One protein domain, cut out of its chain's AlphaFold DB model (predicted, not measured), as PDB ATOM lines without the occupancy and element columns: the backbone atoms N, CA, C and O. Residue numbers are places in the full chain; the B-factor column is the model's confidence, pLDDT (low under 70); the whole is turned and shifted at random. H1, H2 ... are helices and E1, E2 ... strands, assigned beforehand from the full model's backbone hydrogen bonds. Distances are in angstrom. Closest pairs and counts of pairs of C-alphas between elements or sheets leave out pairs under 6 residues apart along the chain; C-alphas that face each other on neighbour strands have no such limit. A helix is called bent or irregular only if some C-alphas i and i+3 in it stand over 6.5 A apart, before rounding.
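This is residues 929 to 1011 and 1035 to 1093 of the 1093 residues of an uncharacterized protein of Litoreibacter roseus (UniProt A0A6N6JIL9). Two sheets lie face to face as a sandwich: a four-stranded sheet E1 E7 E6 E3, curled like part of a barrel, and a smaller sheet E2 E5 E4, their strands crossed at 40 degrees. Toward one end of this sandwich lie three separate helices, H1, H2 and H3, with long loops; residues 1000 to 1006 stick out there. The printed part has 142 residues with seven named strands and three named helices, in the order E1 E2 E3 E4 E5 H1 E6 E7 H2 H3; the larger sheet is mixed and the smaller antiparallel. The class is mixed, helices and strands, with under half of the residues in named elements. The whole is compact, with a radius of gyration of the C-alphas of 16.5 A, yet elongated in outline, spanning 50 by 27 by 27 A.

The larger sheet runs E1, residues 941 to 943, E7, residues 1055 to 1060, E6, residues 1038 to 1047, and E3, residues 962 to 965; it is strongly twisted. E1 and E7 are parallel, with N 942 and O 1058 within hydrogen-bond range at 2.9 A. E6 and E7 form an antiparallel hairpin, with N 1043 and O 1055 at 2.7 A. E6 and E3 are antiparallel, with N 962 and O 1046 at 2.7 A. The pairing is staggered: E6 pairs with E7 over residues 1038 to 1043 and with E3 over residues 1043 to 1046. The second sheet runs E2, residues 948 to 955, E5, residues 981 to 986, and E4, residues 972 to 975. E2 and E5 are antiparallel, with N 950 and O 984 at 2.8 A. E4 and E5 form an antiparallel hairpin, with N 983 and O 974 at 2.7 A. The two sheets make a sandwich, two sheets face to face, with the facing parts 9.5 A centre to centre and the best planes 23 degrees apart. Between the sheets, the closest C-alphas of E3 and E5 are those of Val 963 and Ala 984, 6.3 A apart. H1, residues 993 to 999, only grazes the larger sheet, with its residues 993 to 995; its closest C-alphas to E6 are those of Thr 994 and Glu 1039, 7.6 A apart. H2, residues 1076 to 1079, and H3, residues 1082 to 1092, are on neither sheet. H2 and H3 are close but not clearly touching, with the C-alphas of Trp 1077 and Leu 1085 closest at 6.8 A. H1 is apart from H2 and from H3. Every O i to N i+4 pair is within hydrogen-bond range in H3, 2 of 3 are in H1, and H2 is too short for such a pair.

E1 begins at C-alpha 941, (111.010, -21.387, 161.321). E6, the longest strand, measures 28.3 A from C-alpha 1038 to C-alpha 1047, the latter at (108.349, -24.055, 184.990). E2 measures 21.9 A, E5 16.3 A and E7 16.2 A. H3, the longest helix, measures 15.3 A and ends at C-alpha 1092, (119.018, -35.512, 171.286). H2 is neither bent nor irregular, but only just: C-alphas 1076 and 1079 are 6.1 A apart.

The two C-alphas farthest apart are those of Asp 1011 and Glu 1049, at 53.1 A. Residues 1012 to 1034 are not printed, and C-alphas 1011 and 1035 are 24.2 A apart across this cut, which lies in the link from H1 to E6. The link from E7 to H2, with 15 residues, is long. The mean pLDDT of the printed part is 83.5; 28 residues are under 70, among them residues 994 to 1011.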
ATOM      1  N   ALA A 929      98.739 -24.176 185.660       80.31
ATOM      2  CA  ALA A 929      99.697 -24.657 184.677       80.31
ATOM      3  C   ALA A 929     100.222 -23.474 183.854       80.31
ATOM      4  O   ALA A 929      99.430 -22.598 183.486       80.31
ATOM      5  N   PRO A 930     101.530 -23.427 183.551       89.44
ATOM      6  CA  PRO A 930     102.003 -22.565 182.482       89.44
ATOM      7  C   PRO A 930     101.326 -22.999 181.180       89.44
ATOM      8  O   PRO A 930     101.136 -24.194 180.936       89.44
ATOM      9  N   TYR A 931     101.000 -22.051 180.311       89.12
ATOM     10  CA  TYR A 931     100.463 -22.376 178.994       89.12
ATOM     11  C   TYR A 931     101.040 -21.444 177.934       89.12
ATOM     12  O   TYR A 931     101.424 -20.315 178.234       89.12
ATOM     13  N   LEU A 932     101.121 -21.943 176.702       91.38
ATOM     14  CA  LEU A 932     101.549 -21.181 175.531       91.38
ATOM     15  C   LEU A 932     100.317 -20.632 174.813       91.38
ATOM     16  O   LEU A 932      99.338 -21.362 174.635       91.38
ATOM     17  N   ASP A 933     100.362 -19.371 174.392       88.94
ATOM     18  CA  ASP A 933      99.288 -18.773 173.604       88.94
ATOM     19  C   ASP A 933      99.298 -19.373 172.194       88.94
ATOM     20  O   ASP A 933     100.170 -19.124 171.367       88.94
ATOM     21  N   VAL A 934      98.291 -20.199 171.913       79.75
ATOM     22  CA  VAL A 934      98.162 -20.921 170.639       79.75
ATOM     23  C   VAL A 934      97.693 -19.995 169.508       79.75
ATOM     24  O   VAL A 934      97.651 -20.422 168.360       79.75
ATOM     25  N   SER A 935      97.310 -18.750 169.797       74.69
ATOM     26  CA  SER A 935      96.842 -17.781 168.798       74.69
ATOM     27  C   SER A 935      97.978 -17.213 167.942       74.69
ATOM     28  O   SER A 935      97.759 -16.933 166.766       74.69
ATOM     29  N   GLU A 936      99.199 -17.125 168.474       66.31
ATOM     30  CA  GLU A 936     100.393 -16.692 167.737       66.31
ATOM     31  C   GLU A 936     101.077 -17.878 167.031       66.31
ATOM     32  O   GLU A 936     102.273 -18.115 167.183       66.31
ATOM     33  N   ARG A 937     100.332 -18.648 166.218       63.88
ATOM     34  CA  ARG A 937     100.916 -19.712 165.366       63.88
ATOM     35  C   ARG A 937     101.668 -19.171 164.152       63.88
ATOM     36  O   ARG A 937     101.646 -19.804 163.093       63.88
ATOM     37  N   ASP A 938     102.334 -18.031 164.273       69.75
ATOM     38  CA  ASP A 938     103.363 -17.701 163.300       69.75
ATOM     39  C   ASP A 938     104.460 -18.746 163.497       69.75
ATOM     40  O   ASP A 938     105.271 -18.658 164.420       69.75
ATOM     41  N   MET A 939     104.383 -19.817 162.693       68.25
ATOM     42  CA  MET A 939     105.290 -20.955 162.753       68.25
ATOM     43  C   MET A 939     106.700 -20.396 162.724       68.25
ATOM     44  O   MET A 939     107.168 -19.898 161.700       68.25
ATOM     45  N   THR A 940     107.357 -20.423 163.878       82.56
ATOM     46  CA  THR A 940     108.714 -19.918 163.971       82.56
ATOM     47  C   THR A 940     109.573 -20.934 163.242       82.56
ATOM     48  O   THR A 940     109.714 -22.072 163.686       82.56
ATOM     49  N   VAL A 941     110.080 -20.555 162.076       93.44
ATOM     50  CA  VAL A 941     111.010 -21.387 161.321       93.44
ATOM     51  C   VAL A 941     112.412 -21.051 161.804       93.44
ATOM     52  O   VAL A 941     112.859 -19.908 161.694       93.44
ATOM     53  N   ILE A 942     113.100 -22.036 162.375       95.81
ATOM     54  CA  ILE A 942     114.492 -21.901 162.821       95.81
ATOM     55  C   ILE A 942     115.393 -22.807 161.993       95.81
ATOM     56  O   ILE A 942     114.953 -23.825 161.477       95.81
ATOM     57  N   GLN A 943     116.673 -22.466 161.872       95.25
ATOM     58  CA  GLN A 943     117.633 -23.266 161.111       95.25
ATOM     59  C   GLN A 943     118.612 -23.975 162.039       95.25
ATOM     60  O   GLN A 943     119.268 -23.349 162.872       95.25
ATOM     61  N   SER A 944     118.746 -25.288 161.852       94.69
ATOM     62  CA  SER A 944     119.794 -26.083 162.493       94.69
ATOM     63  C   SER A 944     121.183 -25.540 162.151       94.69
ATOM     64  O   SER A 944     121.408 -24.989 161.077       94.69
ATOM     65  N   GLY A 945     122.137 -25.670 163.075       94.31
ATOM     66  CA  GLY A 945     123.506 -25.181 162.895       94.31
ATOM     67  C   GLY A 945     123.688 -23.664 162.996       94.31
ATOM     68  O   GLY A 945     124.807 -23.192 162.787       94.31
ATOM     69  N   ARG A 946     122.640 -22.905 163.342       95.75
ATOM     70  CA  ARG A 946     122.704 -21.466 163.638       95.75
ATOM     71  C   ARG A 946     122.182 -21.167 165.035       95.75
ATOM     72  O   ARG A 946     121.461 -21.974 165.618       95.75
ATOM     73  N   SER A 947     122.534 -19.993 165.551       96.56
ATOM     74  CA  SER A 947     121.884 -19.450 166.738       96.56
ATOM     75  C   SER A 947     120.452 -19.041 166.405       96.56
ATOM     76  O   SER A 947     120.229 -18.401 165.373       96.56
ATOM     77  N   ALA A 948     119.504 -19.345 167.281       96.88
ATOM     78  CA  ALA A 948     118.111 -18.948 167.136       96.88
ATOM     79  C   ALA A 948     117.561 -18.428 168.464       96.88
ATOM     80  O   ALA A 948     117.882 -18.955 169.526       96.88
ATOM     81  N   SER A 949     116.698 -17.419 168.400       96.75
ATOM     82  CA  SER A 949     115.922 -16.953 169.547       96.75
ATOM     83  C   SER A 949     114.447 -17.157 169.239       96.75
ATOM     84  O   SER A 949     113.932 -16.603 168.271       96.75
ATOM     85  N   VAL A 950     113.779 -17.966 170.054       95.19
ATOM     86  CA  VAL A 950     112.359 -18.283 169.930       95.19
ATOM     87  C   VAL A 950     111.600 -17.485 170.976       95.19
ATOM     88  O   VAL A 950     111.816 -17.659 172.176       95.19
ATOM     89  N   ARG A 951     110.715 -16.598 170.517       95.50
ATOM     90  CA  ARG A 951     109.760 -15.904 171.378       95.50
ATOM     91  C   ARG A 951     108.571 -16.832 171.609       95.50
ATOM     92  O   ARG A 951     107.894 -17.204 170.662       95.50
ATOM     93  N   LEU A 952     108.343 -17.191 172.863       94.38
ATOM     94  CA  LEU A 952     107.217 -17.998 173.309       94.38
ATOM     95  C   LEU A 952     106.314 -17.111 174.157       94.38
ATOM     96  O   LEU A 952     106.721 -16.668 175.231       94.38
ATOM     97  N   THR A 953     105.122 -16.820 173.658       94.50
ATOM     98  CA  THR A 953     104.088 -16.073 174.376       94.50
ATOM     99  C   THR A 953     103.142 -17.030 175.089       94.50
ATOM    100  O   THR A 953     102.992 -18.197 174.717       94.50
ATOM    101  N   GLY A 954     102.575 -16.559 176.188       91.44
ATOM    102  CA  GLY A 954     101.734 -17.339 177.079       91.44
ATOM    103  C   GLY A 954     101.895 -16.889 178.522       91.44
ATOM    104  O   GLY A 954     102.756 -16.075 178.860       91.44
ATOM    105  N   LYS A 955     101.071 -17.419 179.420       87.94
ATOM    106  CA  LYS A 955     101.067 -16.962 180.812       87.94
ATOM    107  C   LYS A 955     101.830 -17.904 181.723       87.94
ATOM    108  O   LYS A 955     101.926 -19.109 181.492       87.94
ATOM    109  N   ARG A 956     102.371 -17.317 182.796       87.12
ATOM    110  CA  ARG A 956     103.106 -18.024 183.859       87.12
ATOM    111  C   ARG A 956     104.338 -18.782 183.358       87.12
ATOM    112  O   ARG A 956     104.852 -19.667 184.030       87.12
ATOM    113  N   LEU A 957     104.873 -18.370 182.210       92.44
ATOM    114  CA  LEU A 957     106.071 -18.945 181.601       92.44
ATOM    115  C   LEU A 957     107.370 -18.507 182.280       92.44
ATOM    116  O   LEU A 957     108.427 -18.862 181.794       92.44
ATOM    117  N   TRP A 958     107.328 -17.692 183.332       89.25
ATOM    118  CA  TRP A 958     108.497 -16.983 183.865       89.25
ATOM    119  C   TRP A 958     109.018 -17.547 185.193       89.25
ATOM    120  O   TRP A 958     110.049 -17.092 185.684       89.25
ATOM    121  N   LYS A 959     108.337 -18.537 185.787       85.00
ATOM    122  CA  LYS A 959     108.724 -19.128 187.078       85.00
ATOM    123  C   LYS A 959     109.731 -20.258 186.893       85.00
ATOM    124  O   LYS A 959     109.342 -21.384 186.588       85.00
ATOM    125  N   ASN A 960     111.018 -19.968 187.092       87.12
ATOM    126  CA  ASN A 960     112.118 -20.909 186.839       87.12
ATOM    127  C   ASN A 960     112.011 -21.600 185.469       87.12
ATOM    128  O   ASN A 960     111.965 -22.833 185.394       87.12
ATOM    129  N   PRO A 961     111.911 -20.820 184.380       94.38
ATOM    130  CA  PRO A 961     111.599 -21.378 183.088       94.38
ATOM    131  C   PRO A 961     112.755 -22.177 182.522       94.38
ATOM    132  O   PRO A 961     113.919 -21.796 182.627       94.38
ATOM    133  N   ARG A 962     112.411 -23.274 181.855       95.50
ATOM    134  CA  ARG A 962     113.303 -24.027 180.997       95.50
ATOM    135  C   ARG A 962     112.578 -24.378 179.718       95.50
ATOM    136  O   ARG A 962     111.555 -25.048 179.735       95.50
ATOM    137  N   VAL A 963     113.126 -23.937 178.602       96.38
ATOM    138  CA  VAL A 963     112.581 -24.233 177.279       96.38
ATOM    139  C   VAL A 963     113.368 -25.362 176.646       96.38
ATOM    140  O   VAL A 963     114.601 -25.386 176.735       96.38
ATOM    141  N   ARG A 964     112.644 -26.275 176.003       96.31
ATOM    142  CA  ARG A 964     113.199 -27.384 175.235       96.31
ATOM    143  C   ARG A 964     112.622 -27.373 173.824       96.31
ATOM    144  O   ARG A 964     111.411 -27.244 173.697       96.31
ATOM    145  N   ILE A 965     113.462 -27.540 172.801       95.94
ATOM    146  CA  ILE A 965     113.064 -27.781 171.403       95.94
ATOM    147  C   ILE A 965     113.498 -29.198 171.020       95.94
ATOM    148  O   ILE A 965     114.686 -29.496 170.889       95.94
ATOM    149  N   GLY A 966     112.530 -30.093 170.844       93.81
ATOM    150  CA  GLY A 966     112.774 -31.527 170.733       93.81
ATOM    151  C   GLY A 966     113.403 -32.042 172.023       93.81
ATOM    152  O   GLY A 966     112.752 -32.079 173.062       93.81
ATOM    153  N   ASN A 967     114.681 -32.400 171.959       90.81
ATOM    154  CA  ASN A 967     115.467 -32.847 173.108       90.81
ATOM    155  C   ASN A 967     116.546 -31.834 173.534       90.81
ATOM    156  O   ASN A 967     117.195 -32.017 174.560       90.81
ATOM    157  N   GLN A 968     116.687 -30.726 172.804       94.31
ATOM    158  CA  GLN A 968     117.653 -29.679 173.105       94.31
ATOM    159  C   GLN A 968     117.083 -28.667 174.104       94.31
ATOM    160  O   GLN A 968     116.044 -28.058 173.847       94.31
ATOM    161  N   TRP A 969     117.794 -28.430 175.205       95.69
ATOM    162  CA  TRP A 969     117.503 -27.330 176.126       95.69
ATOM    163  C   TRP A 969     118.067 -26.005 175.604       95.69
ATOM    164  O   TRP A 969     119.066 -25.981 174.892       95.69
ATOM    165  N   HIS A 970     117.391 -24.908 175.935       96.12
ATOM    166  CA  HIS A 970     117.870 -23.549 175.681       96.12
ATOM    167  C   HIS A 970     119.217 -23.269 176.367       96.12
ATOM    168  O   HIS A 970     119.515 -23.840 177.415       96.12
ATOM    169  N   ASP A 971     119.965 -22.309 175.825       94.62
ATOM    170  CA  ASP A 971     121.216 -21.816 176.415       94.62
ATOM    171  C   ASP A 971     120.980 -20.572 177.287       94.62
ATOM    172  O   ASP A 971     121.657 -20.344 178.289       94.62
ATOM    173  N   ARG A 972     119.993 -19.746 176.921       94.69
ATOM    174  CA  ARG A 972     119.602 -18.552 177.684       94.69
ATOM    175  C   ARG A 972     118.102 -18.306 177.597       94.69
ATOM    176  O   ARG A 972     117.521 -18.428 176.524       94.69
ATOM    177  N   ILE A 973     117.495 -17.881 178.702       94.88
ATOM    178  CA  ILE A 973     116.121 -17.364 178.727       94.88
ATOM    179  C   ILE A 973     116.116 -15.903 179.153       94.88
ATOM    180  O   ILE A 973     116.902 -15.473 179.997       94.88
ATOM    181  N   GLU A 974     115.207 -15.146 178.553       94.12
ATOM    182  CA  GLU A 974     114.849 -13.794 178.956       94.12
ATOM    183  C   GLU A 974     113.327 -13.686 179.031       94.12
ATOM    184  O   GLU A 974     112.632 -14.089 178.106       94.12
ATOM    185  N   VAL A 975     112.793 -13.187 180.138       92.12
ATOM    186  CA  VAL A 975     111.355 -12.966 180.323       92.12
ATOM    187  C   VAL A 975     110.960 -11.649 179.660       92.12
ATOM    188  O   VAL A 975     111.692 -10.665 179.761       92.12
ATOM    189  N   LEU A 976     109.823 -11.627 178.960       91.25
ATOM    190  CA  LEU A 976     109.309 -10.417 178.319       91.25
ATOM    191  C   LEU A 976     108.789  -9.400 179.352       91.25
ATOM    192  O   LEU A 976     108.294  -9.820 180.397       91.25
ATOM    193  N   PRO A 977     108.819  -8.084 179.046       80.50
ATOM    194  CA  PRO A 977     108.397  -7.015 179.960       80.50
ATOM    195  C   PRO A 977     107.001  -7.138 180.567       80.50
ATOM    196  O   PRO A 977     106.766  -6.691 181.688       80.50
ATOM    197  N   ASP A 978     106.074  -7.737 179.827       79.75
ATOM    198  CA  ASP A 978     104.691  -7.970 180.237       79.75
ATOM    199  C   ASP A 978     104.513  -9.228 181.101       79.75
ATOM    200  O   ASP A 978     103.413  -9.477 181.584       79.75
ATOM    201  N   MET A 979     105.570 -10.024 181.315       84.69
ATOM    202  CA  MET A 979     105.519 -11.345 181.958       84.69
ATOM    203  C   MET A 979     104.603 -12.354 181.234       84.69
ATOM    204  O   MET A 979     104.304 -13.419 181.781       84.69
ATOM    205  N   GLN A 980     104.187 -12.049 179.998       89.19
ATOM    206  CA  GLN A 980     103.316 -12.870 179.144       89.19
ATOM    207  C   GLN A 980     104.109 -13.591 178.047       89.19
ATOM    208  O   GLN A 980     103.575 -14.020 177.023       89.19
ATOM    209  N   GLY A 981     105.415 -13.733 178.242       93.25
ATOM    210  CA  GLY A 981     106.237 -14.541 177.370       93.25
ATOM    211  C   GLY A 981     107.680 -14.620 177.818       93.25
ATOM    212  O   GLY A 981     108.123 -13.931 178.740       93.25
ATOM    213  N   ILE A 982     108.422 -15.472 177.129       95.75
ATOM    214  CA  ILE A 982     109.858 -15.654 177.288       95.75
ATOM    215  C   ILE A 982     110.523 -15.729 175.913       95.75
ATOM    216  O   ILE A 982     109.926 -16.158 174.930       95.75
ATOM    217  N   ILE A 983     111.781 -15.319 175.834       96.25
ATOM    218  CA  ILE A 983     112.653 -15.508 174.681       96.25
ATOM    219  C   ILE A 983     113.670 -16.574 175.066       96.25
ATOM    220  O   ILE A 983     114.559 -16.331 175.884       96.25
ATOM    221  N   ALA A 984     113.544 -17.752 174.468       97.00
ATOM    222  CA  ALA A 984     114.523 -18.820 174.592       97.00
ATOM    223  C   ALA A 984     115.561 -18.687 173.481       97.00
ATOM    224  O   ALA A 984     115.231 -18.754 172.300       97.00
ATOM    225  N   THR A 985     116.816 -18.484 173.854       97.31
ATOM    226  CA  THR A 985     117.939 -18.403 172.923       97.31
ATOM    227  C   THR A 985     118.725 -19.702 172.948       97.31
ATOM    228  O   THR A 985     119.082 -20.208 174.011       97.31
ATOM    229  N   PHE A 986     118.991 -20.204 171.751       96.88
ATOM    230  CA  PHE A 986     119.826 -21.351 171.446       96.88
ATOM    231  C   PHE A 986     121.032 -20.809 170.678       96.88
ATOM    232  O   PHE A 986     120.870 -20.268 169.586       96.88
ATOM    233  N   GLU A 987     122.237 -20.905 171.227       95.75
ATOM    234  CA  GLU A 987     123.476 -20.500 170.556       95.75
ATOM    235  C   GLU A 987     123.750 -21.378 169.331       95.75
ATOM    236  O   GLU A 987     124.309 -20.910 168.335       95.75
ATOM    237  N   CYS A 988     123.314 -22.640 169.380       96.06
ATOM    238  CA  CYS A 988     123.491 -23.594 168.298       96.06
ATOM    239  C   CYS A 988     122.323 -24.579 168.199       96.06
ATOM    240  O   CYS A 988     122.267 -25.540 168.957       96.06
ATOM    241  N   VAL A 989     121.399 -24.398 167.251       95.88
ATOM    242  CA  VAL A 989     120.270 -25.330 167.072       95.88
ATOM    243  C   VAL A 989     120.772 -26.695 166.581       95.88
ATOM    244  O   VAL A 989     121.472 -26.788 165.566       95.88
ATOM    245  N   ALA A 990     120.395 -27.762 167.285       91.56
ATOM    246  CA  ALA A 990     120.825 -29.127 167.006       91.56
ATOM    247  C   ALA A 990     120.422 -29.595 165.590       91.56
ATOM    248  O   ALA A 990     119.342 -29.229 165.114       91.56
ATOM    249  N   PRO A 991     121.252 -30.421 164.918       87.81
ATOM    250  CA  PRO A 991     120.982 -30.931 163.572       87.81
ATOM    251  C   PRO A 991     119.664 -31.705 163.528       87.81
ATOM    252  O   PRO A 991     119.285 -32.325 164.521       87.81
ATOM    253  N   THR A 992     118.964 -31.675 162.390       81.31
ATOM    254  CA  THR A 992     117.715 -32.434 162.233       81.31
ATOM    255  C   THR A 992     117.963 -33.941 162.334       81.31
ATOM    256  O   THR A 992     119.003 -34.428 161.884       81.31
ATOM    257  N   SER A 993     117.029 -34.712 162.907       76.56
ATOM    258  CA  SER A 993     117.191 -36.179 163.004       76.56
ATOM    259  C   SER A 993     117.321 -36.837 161.619       76.56
ATOM    260  O   SER A 993     118.004 -37.848 161.432       76.56
ATOM    261  N   THR A 994     116.723 -36.209 160.602       64.81
ATOM    262  CA  THR A 994     116.887 -36.542 159.183       64.81
ATOM    263  C   THR A 994     118.257 -36.135 158.636       64.81
ATOM    264  O   THR A 994     118.848 -36.906 157.872       64.81
ATOM    265  N   ALA A 995     118.808 -34.988 159.055       57.09
ATOM    266  CA  ALA A 995     120.165 -34.583 158.703       57.09
ATOM    267  C   ALA A 995     121.222 -35.526 159.282       57.09
ATOM    268  O   ALA A 995     122.236 -35.705 158.628       57.09
ATOM    269  N   GLU A 996     121.000 -36.199 160.415       54.75
ATOM    270  CA  GLU A 996     121.939 -37.210 160.932       54.75
ATOM    271  C   GLU A 996     122.147 -38.347 159.909       54.75
ATOM    272  O   GLU A 996     123.275 -38.705 159.560       54.75
ATOM    273  N   ARG A 997     121.054 -38.848 159.313       57.91
ATOM    274  CA  ARG A 997     121.122 -39.861 158.243       57.91
ATOM    275  C   ARG A 997     121.740 -39.322 156.952       57.91
ATOM    276  O   ARG A 997     122.339 -40.094 156.201       57.91
ATOM    277  N   ALA A 998     121.591 -38.026 156.683       53.44
ATOM    278  CA  ALA A 998     122.202 -37.373 155.530       53.44
ATOM    279  C   ALA A 998     123.700 -37.089 155.749       53.44
ATOM    280  O   ALA A 998     124.493 -37.330 154.845       53.44
ATOM    281  N   LEU A 999     124.111 -36.664 156.946       54.06
ATOM    282  CA  LEU A 999     125.491 -36.353 157.334       54.06
ATOM    283  C   LEU A 999     126.376 -37.601 157.316       54.06
ATOM    284  O   LEU A 999     127.494 -37.538 156.819       54.06
ATOM    285  N   TYR A1000     125.854 -38.762 157.725       54.72
ATOM    286  CA  TYR A1000     126.573 -40.034 157.564       54.72
ATOM    287  C   TYR A1000     126.738 -40.471 156.096       54.72
ATOM    288  O   TYR A1000     127.610 -41.285 155.792       54.72
ATOM    289  N   ARG A1001     125.920 -39.956 155.163       49.50
ATOM    290  CA  ARG A1001     126.013 -40.267 153.720       49.50
ATOM    291  C   ARG A1001     126.774 -39.224 152.911       49.50
ATOM    292  O   ARG A1001     127.281 -39.543 151.834       49.50
ATOM    293  N   ILE A1002     126.841 -37.991 153.392       51.25
ATOM    294  CA  ILE A1002     127.533 -36.896 152.728       51.25
ATOM    295  C   ILE A1002     128.880 -36.738 153.431       51.25
ATOM    296  O   ILE A1002     128.969 -36.122 154.486       51.25
ATOM    297  N   THR A1003     129.938 -37.313 152.851       55.28
ATOM    298  CA  THR A1003     131.308 -37.093 153.333       55.28
ATOM    299  C   THR A1003     131.570 -35.592 153.491       55.28
ATOM    300  O   THR A1003     131.098 -34.794 152.678       55.28
ATOM    301  N   ARG A1004     132.337 -35.200 154.520       51.81
ATOM    302  CA  ARG A1004     132.719 -33.800 154.814       51.81
ATOM    303  C   ARG A1004     133.175 -33.033 153.564       51.81
ATOM    304  O   ARG A1004     132.918 -31.845 153.437       51.81
ATOM    305  N   GLU A1005     133.790 -33.739 152.621       55.72
ATOM    306  CA  GLU A1005     134.229 -33.237 151.319       55.72
ATOM    307  C   GLU A1005     133.069 -32.811 150.402       55.72
ATOM    308  O   GLU A1005     133.160 -31.764 149.775       55.72
ATOM    309  N   ARG A1006     131.948 -33.544 150.357       54.91
ATOM    310  CA  ARG A1006     130.785 -33.226 149.502       54.91
ATOM    311  C   ARG A1006     129.947 -32.050 150.000       54.91
ATOM    312  O   ARG A1006     129.372 -31.353 149.173       54.91
ATOM    313  N   LEU A1007     129.903 -31.801 151.310       54.91
ATOM    314  CA  LEU A1007     129.290 -30.585 151.874       54.91
ATOM    315  C   LEU A1007     130.079 -29.311 151.525       54.91
ATOM    316  O   LEU A1007     129.540 -28.214 151.633       54.91
ATOM    317  N   LEU A1008     131.342 -29.456 151.108       53.59
ATOM    318  CA  LEU A1008     132.256 -28.352 150.811       53.59
ATOM    319  C   LEU A1008     132.460 -28.103 149.306       53.59
ATOM    320  O   LEU A1008     133.065 -27.092 148.953       53.59
ATOM    321  N   VAL A1009     131.947 -28.961 148.411       52.59
ATOM    322  CA  VAL A1009     131.995 -28.709 146.959       52.59
ATOM    323  C   VAL A1009     130.870 -27.752 146.570       52.59
ATOM    324  O   VAL A1009     129.816 -28.151 146.079       52.59
ATOM    325  N   PHE A1010     131.106 -26.462 146.788       52.50
ATOM    326  CA  PHE A1010     130.400 -25.417 146.060       52.50
ATOM    327  C   PHE A1010     131.146 -25.201 144.746       52.50
ATOM    328  O   PHE A1010     132.313 -24.811 144.754       52.50
ATOM    329  N   ASP A1011     130.490 -25.501 143.627       49.28
ATOM    330  CA  ASP A1011     131.036 -25.249 142.295       49.28
ATOM    331  C   ASP A1011     131.138 -23.727 142.097       49.28
ATOM    332  O   ASP A1011     130.160 -23.035 141.810       49.28
ATOM    333  N   ASP A1035     110.432 -31.382 150.732       55.38
ATOM    334  CA  ASP A1035     109.887 -31.936 151.992       55.38
ATOM    335  C   ASP A1035     110.941 -32.643 152.879       55.38
ATOM    336  O   ASP A1035     110.648 -33.065 153.996       55.38
ATOM    337  N   VAL A1036     112.177 -32.836 152.399       62.06
ATOM    338  CA  VAL A1036     113.206 -33.632 153.108       62.06
ATOM    339  C   VAL A1036     114.011 -32.793 154.116       62.06
ATOM    340  O   VAL A1036     114.752 -33.347 154.931       62.06
ATOM    341  N   TYR A1037     113.872 -31.465 154.092       76.19
ATOM    342  CA  TYR A1037     114.758 -30.547 154.820       76.19
ATOM    343  C   TYR A1037     114.119 -29.822 156.004       76.19
ATOM    344  O   TYR A1037     114.807 -29.032 156.645       76.19
ATOM    345  N   GLU A1038     112.859 -30.102 156.316       87.94
ATOM    346  CA  GLU A1038     112.146 -29.513 157.449       87.94
ATOM    347  C   GLU A1038     111.773 -30.608 158.457       87.94
ATOM    348  O   GLU A1038     111.265 -31.670 158.099       87.94
ATOM    349  N   GLU A1039     112.062 -30.367 159.733       89.44
ATOM    350  CA  GLU A1039     111.672 -31.232 160.845       89.44
ATOM    351  C   GLU A1039     110.807 -30.427 161.818       89.44
ATOM    352  O   GLU A1039     111.286 -29.473 162.427       89.44
ATOM    353  N   SER A1040     109.545 -30.823 162.003       91.56
ATOM    354  CA  SER A1040     108.726 -30.278 163.092       91.56
ATOM    355  C   SER A1040     109.217 -30.839 164.429       91.56
ATOM    356  O   SER A1040     109.284 -32.057 164.621       91.56
ATOM    357  N   ARG A1041     109.579 -29.952 165.357       93.19
ATOM    358  CA  ARG A1041     109.991 -30.283 166.723       93.19
ATOM    359  C   ARG A1041     109.006 -29.725 167.729       93.19
ATOM    360  O   ARG A1041     108.568 -28.582 167.636       93.19
ATOM    361  N   ARG A1042     108.719 -30.527 168.751       93.62
ATOM    362  CA  ARG A1042     107.915 -30.096 169.895       93.62
ATOM    363  C   ARG A1042     108.722 -29.157 170.772       93.62
ATOM    364  O   ARG A1042     109.856 -29.465 171.121       93.62
ATOM    365  N   THR A1043     108.109 -28.052 171.147       94.75
ATOM    366  CA  THR A1043     108.673 -27.043 172.027       94.75
ATOM    367  C   THR A1043     107.836 -26.965 173.281       94.75
ATOM    368  O   THR A1043     106.628 -26.770 173.214       94.75
ATOM    369  N   GLU A1044     108.472 -27.149 174.427       95.69
ATOM    370  CA  GLU A1044     107.807 -27.194 175.728       95.69
ATOM    371  C   GLU A1044     108.506 -26.223 176.672       95.69
ATOM    372  O   GLU A1044     109.740 -26.134 176.684       95.69
ATOM    373  N   VAL A1045     107.722 -25.519 177.486       96.00
ATOM    374  CA  VAL A1045     108.234 -24.699 178.581       96.00
ATOM    375  C   VAL A1045     107.947 -25.417 179.887       96.00
ATOM    376  O   VAL A1045     106.804 -25.699 180.238       96.00
ATOM    377  N   TRP A1046     109.013 -25.710 180.608       95.12
ATOM    378  CA  TRP A1046     109.001 -26.267 181.945       95.12
ATOM    379  C   TRP A1046     109.164 -25.119 182.926       95.12
ATOM    380  O   TRP A1046     110.060 -24.297 182.779       95.12
ATOM    381  N   THR A1047     108.305 -25.056 183.923       92.50
ATOM    382  CA  THR A1047     108.349 -24.055 184.990       92.50
ATOM    383  C   THR A1047     108.227 -24.775 186.324       92.50
ATOM    384  O   THR A1047     107.865 -25.954 186.375       92.50
ATOM    385  N   SER A1048     108.456 -24.074 187.432       83.12
ATOM    386  CA  SER A1048     108.162 -24.639 188.755       83.12
ATOM    387  C   SER A1048     106.667 -24.906 188.989       83.12
ATOM    388  O   SER A1048     106.320 -25.541 189.979       83.12
ATOM    389  N   GLU A1049     105.780 -24.419 188.114       83.00
ATOM    390  CA  GLU A1049     104.330 -24.644 188.190       83.00
ATOM    391  C   GLU A1049     103.840 -25.804 187.312       83.00
ATOM    392  O   GLU A1049     102.696 -26.229 187.435       83.00
ATOM    393  N   GLY A1050     104.688 -26.344 186.436       88.69
ATOM    394  CA  GLY A1050     104.321 -27.431 185.534       88.69
ATOM    395  C   GLY A1050     104.964 -27.299 184.161       88.69
ATOM    396  O   GLY A1050     105.919 -26.545 183.971       88.69
ATOM    397  N   VAL A1051     104.427 -28.039 183.195       91.62
ATOM    398  CA  VAL A1051     104.906 -28.070 181.808       91.62
ATOM    399  C   VAL A1051     103.781 -27.609 180.891       91.62
ATOM    400  O   VAL A1051     102.639 -28.033 181.068       91.62
ATOM    401  N   THR A1052     104.092 -26.742 179.929       92.81
ATOM    402  CA  THR A1052     103.117 -26.291 178.930       92.81
ATOM    403  C   THR A1052     102.736 -27.422 177.982       92.81
ATOM    404  O   THR A1052     103.524 -28.337 177.735       92.81
ATOM    405  N   SER A1053     101.568 -27.316 177.344       89.31
ATOM    406  CA  SER A1053     101.294 -28.104 176.139       89.31
ATOM    407  C   SER A1053     102.386 -27.855 175.084       89.31
ATOM    408  O   SER A1053     102.855 -26.719 174.956       89.31
ATOM    409  N   PRO A1054     102.821 -28.890 174.342       90.44
ATOM    410  CA  PRO A1054     103.872 -28.741 173.345       90.44
ATOM    411  C   PRO A1054     103.400 -27.879 172.168       90.44
ATOM    412  O   PRO A1054     102.327 -28.111 171.612       90.44
ATOM    413  N   LEU A1055     104.235 -26.926 171.756       92.50
ATOM    414  CA  LEU A1055     104.083 -26.119 170.545       92.50
ATOM    415  C   LEU A1055     104.992 -26.668 169.440       92.50
ATOM    416  O   LEU A1055     106.170 -26.913 169.676       92.50
ATOM    417  N   GLU A1056     104.483 -26.860 168.229       93.31
ATOM    418  CA  GLU A1056     105.311 -27.320 167.107       93.31
ATOM    419  C   GLU A1056     106.096 -26.163 166.468       93.31
ATOM    420  O   GLU A1056     105.529 -25.131 166.113       93.31
ATOM    421  N   ILE A1057     107.410 -26.348 166.316       93.81
ATOM    422  CA  ILE A1057     108.348 -25.413 165.681       93.81
ATOM    423  C   ILE A1057     109.010 -26.122 164.504       93.81
ATOM    424  O   ILE A1057     109.458 -27.260 164.635       93.81
ATOM    425  N   THR A1058     109.111 -25.446 163.361       93.94
ATOM    426  CA  THR A1058     109.745 -26.023 162.170       93.94
ATOM    427  C   THR A1058     111.244 -25.746 162.195       93.94
ATOM    428  O   THR A1058     111.669 -24.592 162.244       93.94
ATOM    429  N   VAL A1059     112.053 -26.805 162.172       94.44
ATOM    430  CA  VAL A1059     113.515 -26.729 162.099       94.44
ATOM    431  C   VAL A1059     113.982 -27.098 160.699       94.44
ATOM    432  O   VAL A1059     113.927 -28.254 160.287       94.44
ATOM    433  N   GLU A1060     114.490 -26.109 159.979       93.38
ATOM    434  CA  GLU A1060     115.132 -26.284 158.684       93.38
ATOM    435  C   GLU A1060     116.550 -26.860 158.836       93.38
ATOM    436  O   GLU A1060     117.321 -26.539 159.752       93.38
ATOM    437  N   ALA A1061     116.940 -27.701 157.883       89.81
ATOM    438  CA  ALA A1061     118.311 -28.162 157.738       89.81
ATOM    439  C   ALA A1061     119.270 -26.983 157.482       89.81
ATOM    440  O   ALA A1061     118.942 -26.039 156.762       89.81
ATOM    441  N   PHE A1062     120.482 -27.063 158.035       91.31
ATOM    442  CA  PHE A1062     121.515 -26.051 157.829       91.31
ATOM    443  C   PHE A1062     121.804 -25.851 156.333       91.31
ATOM    444  O   PHE A1062     122.155 -26.796 155.622       91.31
ATOM    445  N   ARG A1063     121.707 -24.602 155.867       89.00
ATOM    446  CA  ARG A1063     122.079 -24.186 154.509       89.00
ATOM    447  C   ARG A1063     123.046 -23.004 154.599       89.00
ATOM    448  O   ARG A1063     122.640 -21.964 155.125       89.00
ATOM    449  N   PRO A1064     124.288 -23.114 154.092       88.56
ATOM    450  CA  PRO A1064     125.222 -21.990 154.077       88.56
ATOM    451  C   PRO A1064     124.596 -20.781 153.378       88.56
ATOM    452  O   PRO A1064     124.164 -20.884 152.230       88.56
ATOM    453  N   SER A1065     124.509 -19.644 154.072       89.25
ATOM    454  CA  SER A1065     123.908 -18.420 153.517       89.25
ATOM    455  C   SER A1065     124.930 -17.545 152.802       89.25
ATOM    456  O   SER A1065     124.572 -16.765 151.920       89.25
ATOM    457  N   PHE A1066     126.209 -17.684 153.152       89.06
ATOM    458  CA  PHE A1066     127.302 -16.951 152.530       89.06
ATOM    459  C   PHE A1066     128.581 -17.789 152.455       89.06
ATOM    460  O   PHE A1066     128.794 -18.738 153.210       89.06
ATOM    461  N   VAL A1067     129.461 -17.388 151.540       89.31
ATOM    462  CA  VAL A1067     130.834 -17.883 151.415       89.31
ATOM    463  C   VAL A1067     131.757 -16.697 151.673       89.31
ATOM    464  O   VAL A1067     131.660 -15.676 150.992       89.31
ATOM    465  N   ARG A1068     132.649 -16.802 152.661       86.50
ATOM    466  CA  ARG A1068     133.623 -15.751 152.990       86.50
ATOM    467  C   ARG A1068     135.029 -16.303 152.780       86.50
ATOM    468  O   ARG A1068     135.391 -17.308 153.374       86.50
ATOM    469  N   ASN A1069     135.825 -15.649 151.932       90.50
ATOM    470  CA  ASN A1069     137.193 -16.072 151.591       90.50
ATOM    471  C   ASN A1069     137.290 -17.516 151.049       90.50
ATOM    472  O   ASN A1069     138.210 -18.249 151.396       90.50
ATOM    473  N   GLY A1070     136.320 -17.943 150.234       88.06
ATOM    474  CA  GLY A1070     136.276 -19.307 149.686       88.06
ATOM    475  C   GLY A1070     135.873 -20.392 150.692       88.06
ATOM    476  O   GLY A1070     135.786 -21.554 150.317       88.06
ATOM    477  N   GLN A1071     135.591 -20.033 151.949       85.69
ATOM    478  CA  GLN A1071     135.026 -20.942 152.943       85.69
ATOM    479  C   GLN A1071     133.527 -20.679 153.077       85.69
ATOM    480  O   GLN A1071     133.104 -19.549 153.340       85.69
ATOM    481  N   ALA A1072     132.718 -21.715 152.858       86.25
ATOM    482  CA  ALA A1072     131.291 -21.660 153.142       86.25
ATOM    483  C   ALA A1072     131.064 -21.438 154.643       86.25
ATOM    484  O   ALA A1072     131.872 -21.861 155.474       86.25
ATOM    485  N   GLU A1073     129.968 -20.767 154.992       91.06
ATOM    486  CA  GLU A1073     129.488 -20.730 156.369       91.06
ATOM    487  C   GLU A1073     129.374 -22.164 156.908       91.06
ATOM    488  O   GLU A1073     128.740 -23.024 156.297       91.06
ATOM    489  N   MET A1074     130.017 -22.414 158.044       92.06
ATOM    490  CA  MET A1074     129.994 -23.706 158.722       92.06
ATOM    491  C   MET A1074     128.971 -23.654 159.857       92.06
ATOM    492  O   MET A1074     128.887 -22.619 160.529       92.06
ATOM    493  N   PRO A1075     128.228 -24.742 160.115       92.88
ATOM    494  CA  PRO A1075     127.305 -24.768 161.235       92.88
ATOM    495  C   PRO A1075     128.084 -24.678 162.550       92.88
ATOM    496  O   PRO A1075     129.223 -25.140 162.643       92.88
ATOM    497  N   CYS A1076     127.477 -24.101 163.583       93.56
ATOM    498  CA  CYS A1076     128.096 -23.941 164.905       93.56
ATOM    499  C   CYS A1076     128.642 -25.260 165.481       93.56
ATOM    500  O   CYS A1076     129.743 -25.276 166.030       93.56
ATOM    501  N   TRP A1077     127.942 -26.375 165.257       89.31
ATOM    502  CA  TRP A1077     128.363 -27.702 165.703       89.31
ATOM    503  C   TRP A1077     129.555 -28.280 164.923       89.31
ATOM    504  O   TRP A1077     130.158 -29.243 165.372       89.31
ATOM    505  N   ALA A1078     129.980 -27.681 163.802       87.56
ATOM    506  CA  ALA A1078     131.193 -28.118 163.099       87.56
ATOM    507  C   ALA A1078     132.500 -27.711 163.802       87.56
ATOM    508  O   ALA A1078     133.580 -28.116 163.365       87.56
ATOM    509  N   LYS A1079     132.416 -26.878 164.847       85.69
ATOM    510  CA  LYS A1079     133.550 -26.543 165.720       85.69
ATOM    511  C   LYS A1079     133.717 -27.529 166.877       85.69
ATOM    512  O   LYS A1079     134.765 -27.494 167.512       85.69
ATOM    513  N   LEU A1080     132.697 -28.344 167.144       80.38
ATOM    514  CA  LEU A1080     132.728 -29.349 168.196       80.38
ATOM    515  C   LEU A1080     133.695 -30.468 167.805       80.38
ATOM    516  O   LEU A1080     133.839 -30.805 166.624       80.38
ATOM    517  N   THR A1081     134.374 -31.026 168.802       84.00
ATOM    518  CA  THR A1081     135.107 -32.282 168.643       84.00
ATOM    519  C   THR A1081     134.135 -33.418 168.309       84.00
ATOM    520  O   THR A1081     132.925 -33.290 168.494       84.00
ATOM    521  N   GLU A1082     134.646 -34.528 167.779       77.50
ATOM    522  CA  GLU A1082     133.809 -35.684 167.428       77.50
ATOM    523  C   GLU A1082     133.056 -36.214 168.663       77.50
ATOM    524  O   GLU A1082     131.848 -36.423 168.588       77.50
ATOM    525  N   ASP A1083     133.725 -36.256 169.822       78.00
ATOM    526  CA  ASP A1083     133.130 -36.632 171.113       78.00
ATOM    527  C   ASP A1083     132.028 -35.649 171.567       78.00
ATOM    528  O   ASP A1083     130.957 -36.065 172.007       78.00
ATOM    529  N   GLU A1084     132.249 -34.335 171.433       77.94
ATOM    530  CA  GLU A1084     131.248 -33.309 171.776       77.94
ATOM    531  C   GLU A1084     130.023 -33.376 170.850       77.94
ATOM    532  O   GLU A1084     128.885 -33.190 171.291       77.94
ATOM    533  N   LEU A1085     130.240 -33.666 169.563       74.75
ATOM    534  CA  LEU A1085     129.168 -33.855 168.591       74.75
ATOM    535  C   LEU A1085     128.364 -35.123 168.906       74.75
ATOM    536  O   LEU A1085     127.133 -35.073 168.898       74.75
ATOM    537  N   GLU A1086     129.033 -36.235 169.224       75.75
ATOM    538  CA  GLU A1086     128.377 -37.473 169.655       75.75
ATOM    539  C   GLU A1086     127.571 -37.266 170.938       75.75
ATOM    540  O   GLU A1086     126.431 -37.725 171.014       75.75
ATOM    541  N   GLN A1087     128.095 -36.519 171.915       75.50
ATOM    542  CA  GLN A1087     127.376 -36.205 173.149       75.50
ATOM    543  C   GLN A1087     126.139 -35.333 172.886       75.50
ATOM    544  O   GLN A1087     125.064 -35.617 173.419       75.50
ATOM    545  N   MET A1088     126.251 -34.319 172.019       72.44
ATOM    546  CA  MET A1088     125.119 -33.474 171.616       72.44
ATOM    547  C   MET A1088     124.046 -34.276 170.861       72.44
ATOM    548  O   MET A1088     122.848 -34.039 171.023       72.44
ATOM    549  N   VAL A1089     124.451 -35.247 170.040       69.31
ATOM    550  CA  VAL A1089     123.529 -36.152 169.336       69.31
ATOM    551  C   VAL A1089     122.895 -37.155 170.300       69.31
ATOM    552  O   VAL A1089     121.694 -37.396 170.217       69.31
ATOM    553  N   ALA A1090     123.664 -37.705 171.240       72.69
ATOM    554  CA  ALA A1090     123.173 -38.639 172.247       72.69
ATOM    555  C   ALA A1090     122.154 -37.984 173.185       72.69
ATOM    556  O   ALA A1090     121.151 -38.607 173.502       72.69
ATOM    557  N   GLN A1091     122.355 -36.719 173.567       67.94
ATOM    558  CA  GLN A1091     121.358 -35.943 174.316       67.94
ATOM    559  C   GLN A1091     120.079 -35.683 173.507       67.94
ATOM    560  O   GLN A1091     119.022 -35.470 174.095       67.94
ATOM    561  N   ASN A1092     120.165 -35.692 172.170       62.75
ATOM    562  CA  ASN A1092     119.018 -35.512 171.286       62.75
ATOM    563  C   ASN A1092     118.255 -36.805 170.961       62.75
ATOM    564  O   ASN A1092     117.179 -36.712 170.369       62.75
ATOM    565  N   LYS A1093     118.772 -37.981 171.323       56.50
ATOM    566  CA  LYS A1093     118.089 -39.277 171.178       56.50
ATOM    567  C   LYS A1093     117.415 -39.661 172.484       56.50
ATOM    568  O   LYS A1093     116.259 -40.131 172.397       56.50
TER     569      LYS A1093